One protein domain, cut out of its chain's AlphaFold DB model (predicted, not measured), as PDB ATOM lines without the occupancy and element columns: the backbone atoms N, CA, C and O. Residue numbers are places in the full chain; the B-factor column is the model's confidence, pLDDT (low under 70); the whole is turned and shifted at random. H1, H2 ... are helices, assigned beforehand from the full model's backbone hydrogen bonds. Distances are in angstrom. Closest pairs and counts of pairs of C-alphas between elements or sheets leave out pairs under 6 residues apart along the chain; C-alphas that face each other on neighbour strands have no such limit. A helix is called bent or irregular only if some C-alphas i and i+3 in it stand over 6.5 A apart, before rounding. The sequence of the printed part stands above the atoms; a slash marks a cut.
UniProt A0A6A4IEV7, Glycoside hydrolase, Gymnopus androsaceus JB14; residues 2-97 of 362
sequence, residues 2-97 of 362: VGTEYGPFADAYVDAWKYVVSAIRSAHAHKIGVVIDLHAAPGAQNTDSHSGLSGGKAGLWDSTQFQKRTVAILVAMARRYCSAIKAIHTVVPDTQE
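This is residues 2 to 97 of the 362 residues of the protein "Glycoside hydrolase" of Gymnopus androsaceus JB14 (UniProt A0A6A4IEV7). The printed part is a long, loosely filled frame: H1 and H2, end to end in a row, make one long side, and the single long helix H3 makes the other. From the end of H2 to the beginning of H3, the unnamed residues 30 to 63 run back along the length and gather in loops near the end where H3 begins, while residues 89 to 97 turn back as a tail after H3. Printed are 96 residues, with three named helices in the order H1, H2, H3 and no named strand; the class is all helix, though under half of the residues, 46 of 96, are in named elements. The whole is loose, with a radius of gyration of the C-alphas of 15.9 A, and elongated, spanning 46 by 26 by 21 A.

The printed part begins at Val 2. H1 holds residues 7 to 13, with C-alpha 7 at (36.096, -39.285, 27.667), and is irregular: C-alphas 8 and 11 are 8.0 A apart. H2 holds residues 16 to 29 and measures 20.4 A from first to last C-alpha; x falls from C-alpha 16 at (24.340, -47.865, 29.641) to C-alpha 29 at (5.450, -54.487, 33.510). H3 holds residues 64 to 88 and measures 36.2 A, from C-alpha 64 at (28.996, -22.648, 24.889) to C-alpha 88 at (4.668, -49.430, 23.419).

H1 and H2 meet only through their link, a tight one of 2 residues. H1 and H3 are apart, with no C-alpha of the one within 8 A of the other. H2 and H3 are near each other: no pair of their C-alphas is within 8 A, but 6 pairs are within 10 A. Residues 11 to 19, of which 11 to 13 belong to H1 and 16 to 19 to H2, stand free. In H2 and H3 every O i to N i+4 pair is within hydrogen-bond range; in H1 0 of 3 are, while 3 of its 4 O i to N i+3 pairs are within range.

The two C-alphas farthest apart are those of Gly 55 and Val 91, at 47.2 A; the first and last printed C-alphas, of Val 2 and Glu 97, are 31.9 A apart. The printed part has no cut. The link from H2 to H3 is long, with 34 residues, and their C-alphas lie 4 to 23 A from the mean of the C-alphas. The mean pLDDT of the printed part is 84.5, and the model's confidence is low, under 70, in residues 87 to 97, of which 87 and 88 belong to H3.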
ATOM      1  N   VAL A   2      33.733 -37.229  24.058       78.38
ATOM      2  CA  VAL A   2      34.984 -36.590  23.592       78.38
ATOM      3  C   VAL A   2      35.105 -35.163  24.141       78.38
ATOM      4  O   VAL A   2      34.187 -34.362  23.955       78.38
ATOM      5  N   GLY A   3      36.219 -34.846  24.802       79.88
ATOM      6  CA  GLY A   3      36.466 -33.528  25.404       79.88
ATOM      7  C   GLY A   3      35.806 -33.305  26.772       79.88
ATOM      8  O   GLY A   3      35.648 -32.162  27.175       79.88
ATOM      9  N   THR A   4      35.390 -34.369  27.466       80.12
ATOM     10  CA  THR A   4      34.914 -34.325  28.865       80.12
ATOM     11  C   THR A   4      35.800 -35.202  29.755       80.12
ATOM     12  O   THR A   4      36.446 -36.104  29.223       80.12
ATOM     13  N   GLU A   5      35.766 -35.030  31.084       80.31
ATOM     14  CA  GLU A   5      36.477 -35.908  32.043       80.31
ATOM     15  C   GLU A   5      36.096 -37.394  31.892       80.31
ATOM     16  O   GLU A   5      36.925 -38.271  32.104       80.31
ATOM     17  N   TYR A   6      34.881 -37.689  31.411       81.56
ATOM     18  CA  TYR A   6      34.415 -39.057  31.125       81.56
ATOM     19  C   TYR A   6      34.980 -39.661  29.838       81.56
ATOM     20  O   TYR A   6      34.778 -40.841  29.576       81.56
ATOM     21  N   GLY A   7      35.619 -38.856  28.984       85.12
ATOM     22  CA  GLY A   7      36.096 -39.285  27.667       85.12
ATOM     23  C   GLY A   7      36.977 -40.537  27.722       85.12
ATOM     24  O   GLY A   7      36.679 -41.484  26.996       85.12
ATOM     25  N   PRO A   8      37.991 -40.583  28.606       89.06
ATOM     26  CA  PRO A   8      38.822 -41.769  28.819       89.06
ATOM     27  C   PRO A   8      38.068 -43.010  29.319       89.06
ATOM     28  O   PRO A   8      38.569 -44.117  29.171       89.06
ATOM     29  N   PHE A   9      36.875 -42.843  29.895       87.38
ATOM     30  CA  PHE A   9      36.062 -43.920  30.466       87.38
ATOM     31  C   PHE A   9      34.843 -44.265  29.603       87.38
ATOM     32  O   PHE A   9      33.950 -44.973  30.064       87.38
ATOM     33  N   ALA A  10      34.773 -43.768  28.363       86.06
ATOM     34  CA  ALA A  10      33.592 -43.901  27.509       86.06
ATOM     35  C   ALA A  10      33.130 -45.358  27.330       86.06
ATOM     36  O   ALA A  10      31.924 -45.609  27.287       86.06
ATOM     37  N   ASP A  11      34.070 -46.305  27.307       89.12
ATOM     38  CA  ASP A  11      33.799 -47.738  27.165       89.12
ATOM     39  C   ASP A  11      32.929 -48.298  28.300       89.12
ATOM     40  O   ASP A  11      32.102 -49.177  28.062       89.12
ATOM     41  N   ALA A  12      33.016 -47.731  29.512       86.25
ATOM     42  CA  ALA A  12      32.164 -48.120  30.638       86.25
ATOM     43  C   ALA A  12      30.679 -47.766  30.416       86.25
ATOM     44  O   ALA A  12      29.799 -48.338  31.058       86.25
ATOM     45  N   TYR A  13      30.385 -46.842  29.496       83.94
ATOM     46  CA  TYR A  13      29.041 -46.312  29.258       83.94
ATOM     47  C   TYR A  13      28.414 -46.758  27.936       83.94
ATOM     48  O   TYR A  13      27.232 -46.479  27.720       83.94
ATOM     49  N   VAL A  14      29.155 -47.444  27.055       84.75
ATOM     50  CA  VAL A  14      28.676 -47.867  25.718       84.75
ATOM     51  C   VAL A  14      27.346 -48.618  25.809       84.75
ATOM     52  O   VAL A  14      26.444 -48.414  24.996       84.75
ATOM     53  N   ASP A  15      27.193 -49.412  26.863       86.81
ATOM     54  CA  ASP A  15      26.024 -50.247  27.096       86.81
ATOM     55  C   ASP A  15      24.982 -49.638  28.044       86.81
ATOM     56  O   ASP A  15      23.923 -50.234  28.235       86.81
ATOM     57  N   ALA A  16      25.215 -48.453  28.619       88.38
ATOM     58  CA  ALA A  16      24.340 -47.865  29.641       88.38
ATOM     59  C   ALA A  16      22.876 -47.753  29.172       88.38
ATOM     60  O   ALA A  16      21.940 -48.042  29.919       88.38
ATOM     61  N   TRP A  17      22.669 -47.426  27.892       86.25
ATOM     62  CA  TRP A  17      21.336 -47.282  27.308       86.25
ATOM     63  C   TRP A  17      20.488 -48.561  27.390       86.25
ATOM     64  O   TRP A  17      19.276 -48.486  27.603       86.25
ATOM     65  N   LYS A  18      21.098 -49.748  27.253       89.25
ATOM     66  CA  LYS A  18      20.350 -51.016  27.293       89.25
ATOM     67  C   LYS A  18      19.732 -51.250  28.674       89.25
ATOM     68  O   LYS A  18      18.611 -51.746  28.767       89.25
ATOM     69  N   TYR A  19      20.426 -50.824  29.731       91.00
ATOM     70  CA  TYR A  19      19.949 -50.915  31.108       91.00
ATOM     71  C   TYR A  19      18.827 -49.914  31.384       91.00
ATOM     72  O   TYR A  19      17.829 -50.295  31.989       91.00
ATOM     73  N   VAL A  20      18.926 -48.687  30.860       88.94
ATOM     74  CA  VAL A  20      17.845 -47.687  30.949       88.94
ATOM     75  C   VAL A  20      16.560 -48.214  30.303       88.94
ATOM     76  O   VAL A  20      15.496 -48.184  30.917       88.94
ATOM     77  N   VAL A  21      16.647 -48.777  29.092       87.81
ATOM     78  CA  VAL A  21      15.481 -49.374  28.415       87.81
ATOM     79  C   VAL A  21      14.931 -50.573  29.188       87.81
ATOM     80  O   VAL A  21      13.714 -50.727  29.290       87.81
ATOM     81  N   SER A  22      15.804 -51.421  29.739       90.88
ATOM     82  CA  SER A  22      15.375 -52.550  30.568       90.88
ATOM     83  C   SER A  22      14.619 -52.079  31.810       90.88
ATOM     84  O   SER A  22      13.568 -52.634  32.109       90.88
ATOM     85  N   ALA A  23      15.104 -51.037  32.491       91.62
ATOM     86  CA  ALA A  23      14.449 -50.470  33.665       91.62
ATOM     87  C   ALA A  23      13.057 -49.915  33.327       91.62
ATOM     88  O   ALA A  23      12.098 -50.225  34.028       91.62
ATOM     89  N   ILE A  24      12.914 -49.190  32.211       89.50
ATOM     90  CA  ILE A  24      11.614 -48.676  31.746       89.50
ATOM     91  C   ILE A  24      10.640 -49.821  31.442       89.50
ATOM     92  O   ILE A  24       9.477 -49.762  31.830       89.50
ATOM     93  N   ARG A  25      11.102 -50.892  30.785       89.06
ATOM     94  CA  ARG A  25      10.264 -52.074  30.513       89.06
ATOM     95  C   ARG A  25       9.844 -52.787  31.795       89.06
ATOM     96  O   ARG A  25       8.690 -53.190  31.913       89.06
ATOM     97  N   SER A  26      10.761 -52.936  32.749       93.25
ATOM     98  CA  SER A  26      10.452 -53.505  34.060       93.25
ATOM     99  C   SER A  26       9.441 -52.646  34.815       93.25
ATOM    100  O   SER A  26       8.493 -53.200  35.362       93.25
ATOM    101  N   ALA A  27       9.594 -51.320  34.795       91.50
ATOM    102  CA  ALA A  27       8.645 -50.387  35.395       91.50
ATOM    103  C   ALA A  27       7.256 -50.512  34.749       91.50
ATOM    104  O   ALA A  27       6.275 -50.711  35.458       91.50
ATOM    105  N   HIS A  28       7.181 -50.532  33.415       87.69
ATOM    106  CA  HIS A  28       5.933 -50.749  32.679       87.69
ATOM    107  C   HIS A  28       5.246 -52.067  33.068       87.69
ATOM    108  O   HIS A  28       4.065 -52.077  33.399       87.69
ATOM    109  N   ALA A  29       5.988 -53.182  33.109       90.31
ATOM    110  CA  ALA A  29       5.450 -54.487  33.510       90.31
ATOM    111  C   ALA A  29       4.878 -54.501  34.942       90.31
ATOM    112  O   ALA A  29       4.020 -55.325  35.250       90.31
ATOM    113  N   HIS A  30       5.333 -53.583  35.798       90.75
ATOM    114  CA  HIS A  30       4.860 -53.405  37.171       90.75
ATOM    115  C   HIS A  30       3.962 -52.176  37.345       90.75
ATOM    116  O   HIS A  30       3.663 -51.815  38.480       90.75
ATOM    117  N   LYS A  31       3.509 -51.543  36.251       88.00
ATOM    118  CA  LYS A  31       2.622 -50.370  36.289       88.00
ATOM    119  C   LYS A  31       3.229 -49.194  37.071       88.00
ATOM    120  O   LYS A  31       2.555 -48.553  37.874       88.00
ATOM    121  N   ILE A  32       4.512 -48.922  36.841       88.88
ATOM    122  CA  ILE A  32       5.262 -47.818  37.449       88.88
ATOM    123  C   ILE A  32       5.598 -46.778  36.372       88.88
ATOM    124  O   ILE A  32       6.168 -47.111  35.330       88.88
ATOM    125  N   GLY A  33       5.253 -45.514  36.635       87.38
ATOM    126  CA  GLY A  33       5.678 -44.372  35.824       87.38
ATOM    127  C   GLY A  33       7.166 -44.061  36.012       87.38
ATOM    128  O   GLY A  33       7.739 -44.350  37.060       87.38
ATOM    129  N   VAL A  34       7.806 -43.476  34.998       90.44
ATOM    130  CA  VAL A  34       9.247 -43.184  35.017       90.44
ATOM    131  C   VAL A  34       9.495 -41.726  34.654       90.44
ATOM    132  O   VAL A  34       9.067 -41.272  33.594       90.44
ATOM    133  N   VAL A  35      10.245 -41.027  35.505       92.12
ATOM    134  CA  VAL A  35      10.901 -39.757  35.174       92.12
ATOM    135  C   VAL A  35      12.338 -40.071  34.773       92.12
ATOM    136  O   VAL A  35      13.015 -40.860  35.431       92.12
ATOM    137  N   ILE A  36      12.794 -39.489  33.665       91.75
ATOM    138  CA  ILE A  36      14.182 -39.617  33.222       91.75
ATOM    139  C   ILE A  36      14.908 -38.319  33.532       91.75
ATOM    140  O   ILE A  36      14.610 -37.286  32.935       91.75
ATOM    141  N   ASP A  37      15.897 -38.414  34.411       94.25
ATOM    142  CA  ASP A  37      16.750 -37.306  34.816       94.25
ATOM    143  C   ASP A  37      18.093 -37.321  34.061       94.25
ATOM    144  O   ASP A  37      18.764 -38.355  33.952       94.25
ATOM    145  N   LEU A  38      18.497 -36.161  33.534       93.75
ATOM    146  CA  LEU A  38      19.851 -35.944  33.027       93.75
ATOM    147  C   LEU A  38      20.730 -35.442  34.179       93.75
ATOM    148  O   LEU A  38      21.067 -34.263  34.258       93.75
ATOM    149  N   HIS A  39      21.145 -36.375  35.030       94.81
ATOM    150  CA  HIS A  39      21.833 -36.071  36.287       94.81
ATOM    151  C   HIS A  39      23.223 -35.424  36.121       94.81
ATOM    152  O   HIS A  39      23.724 -34.750  37.018       94.81
ATOM    153  N   ALA A  40      23.884 -35.624  34.974       91.88
ATOM    154  CA  ALA A  40      25.223 -35.101  34.705       91.88
ATOM    155  C   ALA A  40      25.337 -34.531  33.285       91.88
ATOM    156  O   ALA A  40      25.140 -35.232  32.286       91.88
ATOM    157  N   ALA A  41      25.705 -33.253  33.193       92.69
ATOM    158  CA  ALA A  41      25.939 -32.569  31.926       92.69
ATOM    159  C   ALA A  41      27.420 -32.628  31.494       92.69
ATOM    160  O   ALA A  41      28.319 -32.689  32.334       92.69
ATOM    161  N   PRO A  42      27.735 -32.544  30.186       91.81
ATOM    162  CA  PRO A  42      29.093 -32.269  29.719       91.81
ATOM    163  C   PRO A  42      29.719 -31.059  30.428       91.81
ATOM    164  O   PRO A  42      29.146 -29.975  30.428       91.81
ATOM    165  N   GLY A  43      30.901 -31.250  31.019       90.38
ATOM    166  CA  GLY A  43      31.572 -30.216  31.811       90.38
ATOM    167  C   GLY A  43      30.996 -30.012  33.215       90.38
ATOM    168  O   GLY A  43      31.558 -29.211  33.942       90.38
ATOM    169  N   ALA A  44      29.940 -30.741  33.585       92.38
ATOM    170  CA  ALA A  44      29.216 -30.691  34.850       92.38
ATOM    171  C   ALA A  44      28.595 -29.337  35.220       92.38
ATOM    172  O   ALA A  44      29.156 -28.258  35.018       92.38
ATOM    173  N   GLN A  45      27.391 -29.421  35.774       94.19
ATOM    174  CA  GLN A  45      26.554 -28.280  36.130       94.19
ATOM    175  C   GLN A  45      26.809 -27.749  37.548       94.19
ATOM    176  O   GLN A  45      26.425 -26.621  37.845       94.19
ATOM    177  N   ASN A  46      27.459 -28.530  38.412       93.31
ATOM    178  CA  ASN A  46      27.794 -28.160  39.785       93.31
ATOM    179  C   ASN A  46      29.164 -28.748  40.176       93.31
ATOM    180  O   ASN A  46      29.844 -29.354  39.347       93.31
ATOM    181  N   THR A  47      29.604 -28.505  41.408       92.50
ATOM    182  CA  THR A  47      30.916 -28.946  41.913       92.50
ATOM    183  C   THR A  47      30.878 -30.304  42.610       92.50
ATOM    184  O   THR A  47      31.921 -30.806  43.026       92.50
ATOM    185  N   ASP A  48      29.695 -30.889  42.760       89.75
ATOM    186  CA  ASP A  48      29.489 -32.088  43.554       89.75
ATOM    187  C   ASP A  48      29.816 -33.340  42.745       89.75
ATOM    188  O   ASP A  48      29.557 -33.427  41.542       89.75
ATOM    189  N   SER A  49      30.357 -34.354  43.422       88.25
ATOM    190  CA  SER A  49      30.790 -35.607  42.783       88.25
ATOM    191  C   SER A  49      29.675 -36.333  42.021       88.25
ATOM    192  O   SER A  49      29.954 -37.027  41.044       88.25
ATOM    193  N   HIS A  50      28.408 -36.132  42.404       89.25
ATOM    194  CA  HIS A  50      27.256 -36.730  41.726       89.25
ATOM    195  C   HIS A  50      27.044 -36.212  40.292       89.25
ATOM    196  O   HIS A  50      26.464 -36.910  39.466       89.25
ATOM    197  N   SER A  51      27.622 -35.059  39.940       89.81
ATOM    198  CA  SER A  51      27.655 -34.555  38.565       89.81
ATOM    199  C   SER A  51      28.727 -35.254  37.726       89.81
ATOM    200  O   SER A  51      28.875 -34.968  36.543       89.81
ATOM    201  N   GLY A  52      29.480 -36.183  38.322       82.00
ATOM    202  CA  GLY A  52      30.516 -36.981  37.682       82.00
ATOM    203  C   GLY A  52      31.898 -36.318  37.633       82.00
ATOM    204  O   GLY A  52      32.792 -36.838  36.969       82.00
ATOM    205  N   LEU A  53      32.098 -35.190  38.318       80.81
ATOM    206  CA  LEU A  53      33.418 -34.572  38.448       80.81
ATOM    207  C   LEU A  53      34.261 -35.223  39.539       80.81
ATOM    208  O   LEU A  53      33.769 -35.545  40.619       80.81
ATOM    209  N   SER A  54      35.570 -35.284  39.292       73.75
ATOM    210  CA  SER A  54      36.565 -35.558  40.343       73.75
ATOM    211  C   SER A  54      37.293 -34.294  40.824       73.75
ATOM    212  O   SER A  54      37.838 -34.283  41.924       73.75
ATOM    213  N   GLY A  55      37.316 -33.226  40.013       75.69
ATOM    214  CA  GLY A  55      38.106 -32.011  40.265       75.69
ATOM    215  C   GLY A  55      37.371 -30.841  40.934       75.69
ATOM    216  O   GLY A  55      37.984 -29.800  41.153       75.69
ATOM    217  N   GLY A  56      36.069 -30.971  41.221       80.38
ATOM    218  CA  GLY A  56      35.289 -29.961  41.953       80.38
ATOM    219  C   GLY A  56      35.071 -28.623  41.232       80.38
ATOM    220  O   GLY A  56      34.690 -27.648  41.873       80.38
ATOM    221  N   LYS A  57      35.307 -28.541  39.915       86.00
ATOM    222  CA  LYS A  57      35.080 -27.329  39.114       86.00
ATOM    223  C   LYS A  57      34.025 -27.568  38.036       86.00
ATOM    224  O   LYS A  57      34.292 -28.274  37.067       86.00
ATOM    225  N   ALA A  58      32.879 -26.904  38.164       92.19
ATOM    226  CA  ALA A  58      31.866 -26.866  37.115       92.19
ATOM    227  C   ALA A  58      32.393 -26.106  35.885       92.19
ATOM    228  O   ALA A  58      32.931 -25.007  36.002       92.19
ATOM    229  N   GLY A  59      32.236 -26.695  34.704       91.62
ATOM    230  CA  GLY A  59      32.686 -26.159  33.419       91.62
ATOM    231  C   GLY A  59      31.569 -25.983  32.390       91.62
ATOM    232  O   GLY A  59      31.810 -25.391  31.338       91.62
ATOM    233  N   LEU A  60      30.347 -26.465  32.663       93.50
ATOM    234  CA  LEU A  60      29.195 -26.289  31.768       93.50
ATOM    235  C   LEU A  60      28.926 -24.805  31.474       93.50
ATOM    236  O   LEU A  60      28.700 -24.425  30.323       93.50
ATOM    237  N   TRP A  61      28.951 -23.966  32.508       94.38
ATOM    238  CA  TRP A  61      28.537 -22.563  32.427       94.38
ATOM    239  C   TRP A  61      29.532 -21.674  31.670       94.38
ATOM    240  O   TRP A  61      29.122 -20.703  31.042       94.38
ATOM    241  N   ASP A  62      30.802 -22.082  31.610       94.31
ATOM    242  CA  ASP A  62      31.880 -21.352  30.931       94.31
ATOM    243  C   ASP A  62      32.093 -21.798  29.470       94.31
ATOM    244  O   ASP A  62      32.963 -21.278  28.768       94.31
ATOM    245  N   SER A  63      31.326 -22.782  28.981       93.88
ATOM    246  CA  SER A  63      31.531 -23.390  27.662       93.88
ATOM    247  C   SER A  63      30.239 -23.475  26.854       93.88
ATOM    248  O   SER A  63      29.412 -24.375  27.023       93.88
ATOM    249  N   THR A  64      30.112 -22.601  25.853       95.50
ATOM    250  CA  THR A  64      28.996 -22.648  24.889       95.50
ATOM    251  C   THR A  64      28.937 -23.974  24.123       95.50
ATOM    252  O   THR A  64      27.861 -24.415  23.718       95.50
ATOM    253  N   GLN A  65      30.078 -24.648  23.935       94.00
ATOM    254  CA  GLN A  65      30.123 -25.976  23.328       94.00
ATOM    255  C   GLN A  65      29.467 -27.024  24.233       94.00
ATOM    256  O   GLN A  65      28.710 -27.860  23.735       94.00
ATOM    257  N   PHE A  66      29.738 -26.987  25.541       93.44
ATOM    258  CA  PHE A  66      29.104 -27.894  26.495       93.44
ATOM    259  C   PHE A  66      27.610 -27.622  26.616       93.44
ATOM    260  O   PHE A  66      26.838 -28.562  26.470       93.44
ATOM    261  N   GLN A  67      27.189 -26.360  26.713       95.00
ATOM    262  CA  GLN A  67      25.766 -25.986  26.733       95.00
ATOM    263  C   GLN A  67      25.012 -26.509  25.502       95.00
ATOM    264  O   GLN A  67      24.006 -27.205  25.631       95.00
ATOM    265  N   LYS A  68      25.536 -26.262  24.290       94.81
ATOM    266  CA  LYS A  68      24.939 -26.781  23.044       94.81
ATOM    267  C   LYS A  68      24.874 -28.307  23.029       94.81
ATOM    268  O   LYS A  68      23.905 -28.878  22.532       94.81
ATOM    269  N   ARG A  69      25.895 -28.978  23.568       93.75
ATOM    270  CA  ARG A  69      25.924 -30.441  23.656       93.75
ATOM    271  C   ARG A  69      24.895 -30.971  24.653       93.75
ATOM    272  O   ARG A  69      24.227 -31.943  24.320       93.75
ATOM    273  N   THR A  70      24.731 -30.341  25.812       94.25
ATOM    274  CA  THR A  70      23.690 -30.683  26.795       94.25
ATOM    275  C   THR A  70      22.300 -30.573  26.172       94.25
ATOM    276  O   THR A  70      21.529 -31.525  26.231       94.25
ATOM    277  N   VAL A  71      22.014 -29.473  25.466       93.81
ATOM    278  CA  VAL A  71      20.740 -29.299  24.742       93.81
ATOM    279  C   VAL A  71      20.544 -30.393  23.690       93.81
ATOM    280  O   VAL A  71      19.469 -30.983  23.602       93.81
ATOM    281  N   ALA A  72      21.581 -30.728  22.917       93.56
ATOM    282  CA  ALA A  72      21.498 -31.805  21.932       93.56
ATOM    283  C   ALA A  72      21.216 -33.179  22.573       93.56
ATOM    284  O   ALA A  72      20.463 -33.969  22.004       93.56
ATOM    285  N   ILE A  73      21.783 -33.454  23.754       91.62
ATOM    286  CA  ILE A  73      21.515 -34.672  24.533       91.62
ATOM    287  C   ILE A  73      20.052 -34.703  24.986       91.62
ATOM    288  O   ILE A  73      19.378 -35.697  24.727       91.62
ATOM    289  N   LEU A  74      19.537 -33.615  25.567       91.31
ATOM    290  CA  LEU A  74      18.135 -33.511  25.995       91.31
ATOM    291  C   LEU A  74      17.162 -33.732  24.827       91.31
ATOM    292  O   LEU A  74      16.235 -34.534  24.930       91.31
ATOM    293  N   VAL A  75      17.412 -33.101  23.673       89.44
ATOM    294  CA  VAL A  75      16.597 -33.296  22.459       89.44
ATOM    295  C   VAL A  75      16.660 -34.746  21.969       89.44
ATOM    296  O   VAL A  75      15.639 -35.313  21.572       89.44
ATOM    297  N   ALA A  76      17.842 -35.369  21.986       89.38
ATOM    298  CA  ALA A  76      18.003 -36.764  21.587       89.38
ATOM    299  C   ALA A  76      17.281 -37.725  22.545       89.38
ATOM    300  O   ALA A  76      16.624 -38.658  22.080       89.38
ATOM    301  N   MET A  77      17.357 -37.477  23.856       87.38
ATOM    302  CA  MET A  77      16.625 -38.217  24.886       87.38
ATOM    303  C   MET A  77      15.119 -38.116  24.650       87.38
ATOM    304  O   MET A  77      14.476 -39.143  24.438       87.38
ATOM    305  N   ALA A  78      14.573 -36.898  24.574       84.50
ATOM    306  CA  ALA A  78      13.146 -36.666  24.359       84.50
ATOM    307  C   ALA A  78      12.628 -37.383  23.101       84.50
ATOM    308  O   ALA A  78      11.679 -38.161  23.172       84.50
ATOM    309  N   ARG A  79      13.306 -37.227  21.951       84.00
ATOM    310  CA  ARG A  79      12.929 -37.918  20.701       84.00
ATOM    311  C   ARG A  79      12.917 -39.438  20.850       84.00
ATOM    312  O   ARG A  79      12.021 -40.107  20.328       84.00
ATOM    313  N   ARG A  80      13.915 -39.993  21.540       83.25
ATOM    314  CA  ARG A  80      14.052 -41.440  21.714       83.25
ATOM    315  C   ARG A  80      12.974 -42.001  22.639       83.25
ATOM    316  O   ARG A  80      12.420 -43.051  22.321       83.25
ATOM    317  N   TYR A  81      12.628 -41.292  23.712       80.88
ATOM    318  CA  TYR A  81      11.542 -41.687  24.607       80.88
ATOM    319  C   TYR A  81      10.167 -41.534  23.962       80.88
ATOM    320  O   TYR A  81       9.390 -42.479  24.028       80.88
ATOM    321  N   CYS A  82       9.894 -40.447  23.234       76.56
ATOM    322  CA  CYS A  82       8.650 -40.326  22.466       76.56
ATOM    323  C   CYS A  82       8.490 -41.480  21.465       76.56
ATOM    324  O   CYS A  82       7.410 -42.048  21.336       76.56
ATOM    325  N   SER A  83       9.576 -41.880  20.794       74.88
ATOM    326  CA  SER A  83       9.555 -43.028  19.877       74.88
ATOM    327  C   SER A  83       9.291 -44.350  20.609       74.88
ATOM    328  O   SER A  83       8.529 -45.179  20.121       74.88
ATOM    329  N   ALA A  84       9.894 -44.546  21.786       70.88
ATOM    330  CA  ALA A  84       9.665 -45.732  22.608       70.88
ATOM    331  C   ALA A  84       8.220 -45.800  23.127       70.88
ATOM    332  O   ALA A  84       7.601 -46.854  23.046       70.88
ATOM    333  N   ILE A  85       7.669 -44.676  23.591       70.75
ATOM    334  CA  ILE A  85       6.279 -44.565  24.044       70.75
ATOM    335  C   ILE A  85       5.321 -44.903  22.902       70.75
ATOM    336  O   ILE A  85       4.452 -45.742  23.093       70.75
ATOM    337  N   LYS A  86       5.517 -44.345  21.699       70.31
ATOM    338  CA  LYS A  86       4.701 -44.681  20.514       70.31
ATOM    339  C   LYS A  86       4.802 -46.156  20.108       70.31
ATOM    340  O   LYS A  86       3.853 -46.712  19.569       70.31
ATOM    341  N   ALA A  87       5.947 -46.797  20.340       64.62
ATOM    342  CA  ALA A  87       6.128 -48.218  20.049       64.62
ATOM    343  C   ALA A  87       5.451 -49.135  21.084       64.62
ATOM    344  O   ALA A  87       5.051 -50.242  20.736       64.62
ATOM    345  N   ILE A  88       5.347 -48.693  22.342       62.34
ATOM    346  CA  ILE A  88       4.668 -49.430  23.419       62.34
ATOM    347  C   ILE A  88       3.154 -49.179  23.364       62.34
ATOM    348  O   ILE A  88       2.367 -50.110  23.500       62.34
ATOM    349  N   HIS A  89       2.741 -47.937  23.110       60.47
ATOM    350  CA  HIS A  89       1.348 -47.513  23.073       60.47
ATOM    351  C   HIS A  89       0.925 -47.158  21.646       60.47
ATOM    352  O   HIS A  89       1.301 -46.119  21.105       60.47
ATOM    353  N   THR A  90       0.061 -47.981  21.059       52.81
ATOM    354  CA  THR A  90      -0.454 -47.808  19.690       52.81
ATOM    355  C   THR A  90      -1.422 -46.630  19.517       52.81
ATOM    356  O   THR A  90      -1.841 -46.361  18.393       52.81
ATOM    357  N   VAL A  91      -1.784 -45.922  20.596       54.53
ATOM    358  CA  VAL A  91      -2.859 -44.905  20.608       54.53
ATOM    359  C   VAL A  91      -2.422 -43.569  21.230       54.53
ATOM    360  O   VAL A  91      -3.265 -42.738  21.547       54.53
ATOM    361  N   VAL A  92      -1.122 -43.318  21.422       53.41
ATOM    362  CA  VAL A  92      -0.680 -42.006  21.935       53.41
ATOM    363  C   VAL A  92      -0.853 -40.948  20.838       53.41
ATOM    364  O   VAL A  92      -0.213 -41.076  19.790       53.41
ATOM    365  N   PRO A  93      -1.692 -39.911  21.040       55.16
ATOM    366  CA  PRO A  93      -1.854 -38.848  20.058       55.16
ATOM    367  C   PRO A  93      -0.524 -38.132  19.814       55.16
ATOM    368  O   PRO A  93       0.249 -37.904  20.746       55.16
ATOM    369  N   ASP A  94      -0.289 -37.681  18.581       54.00
ATOM    370  CA  ASP A  94       0.889 -36.869  18.233       54.00
ATOM    371  C   ASP A  94       0.955 -35.528  18.995       54.00
ATOM    372  O   ASP A  94       1.980 -34.851  18.962       54.00
ATOM    373  N   THR A  95      -0.120 -35.165  19.698       50.22
ATOM    374  CA  THR A  95      -0.267 -33.955  20.512       50.22
ATOM    375  C   THR A  95       0.029 -34.167  21.999       50.22
ATOM    376  O   THR A  95      -0.156 -33.234  22.776       50.22
ATOM    377  N   GLN A  96       0.422 -35.371  22.440       60.03
ATOM    378  CA  GLN A  96       0.758 -35.592  23.849       60.03
ATOM    379  C   GLN A  96       2.133 -34.994  24.167       60.03
ATOM    380  O   GLN A  96       3.172 -35.544  23.796       60.03
ATOM    381  N   GLU A  97       2.134 -33.870  24.879       69.38
ATOM    382  CA  GLU A  97       3.345 -33.291  25.449       69.38
ATOM    383  C   GLU A  97       3.742 -34.045  26.719       69.38
ATOM    384  O   GLU A  97       2.919 -34.309  27.599       69.38
TER     385      GLU A  97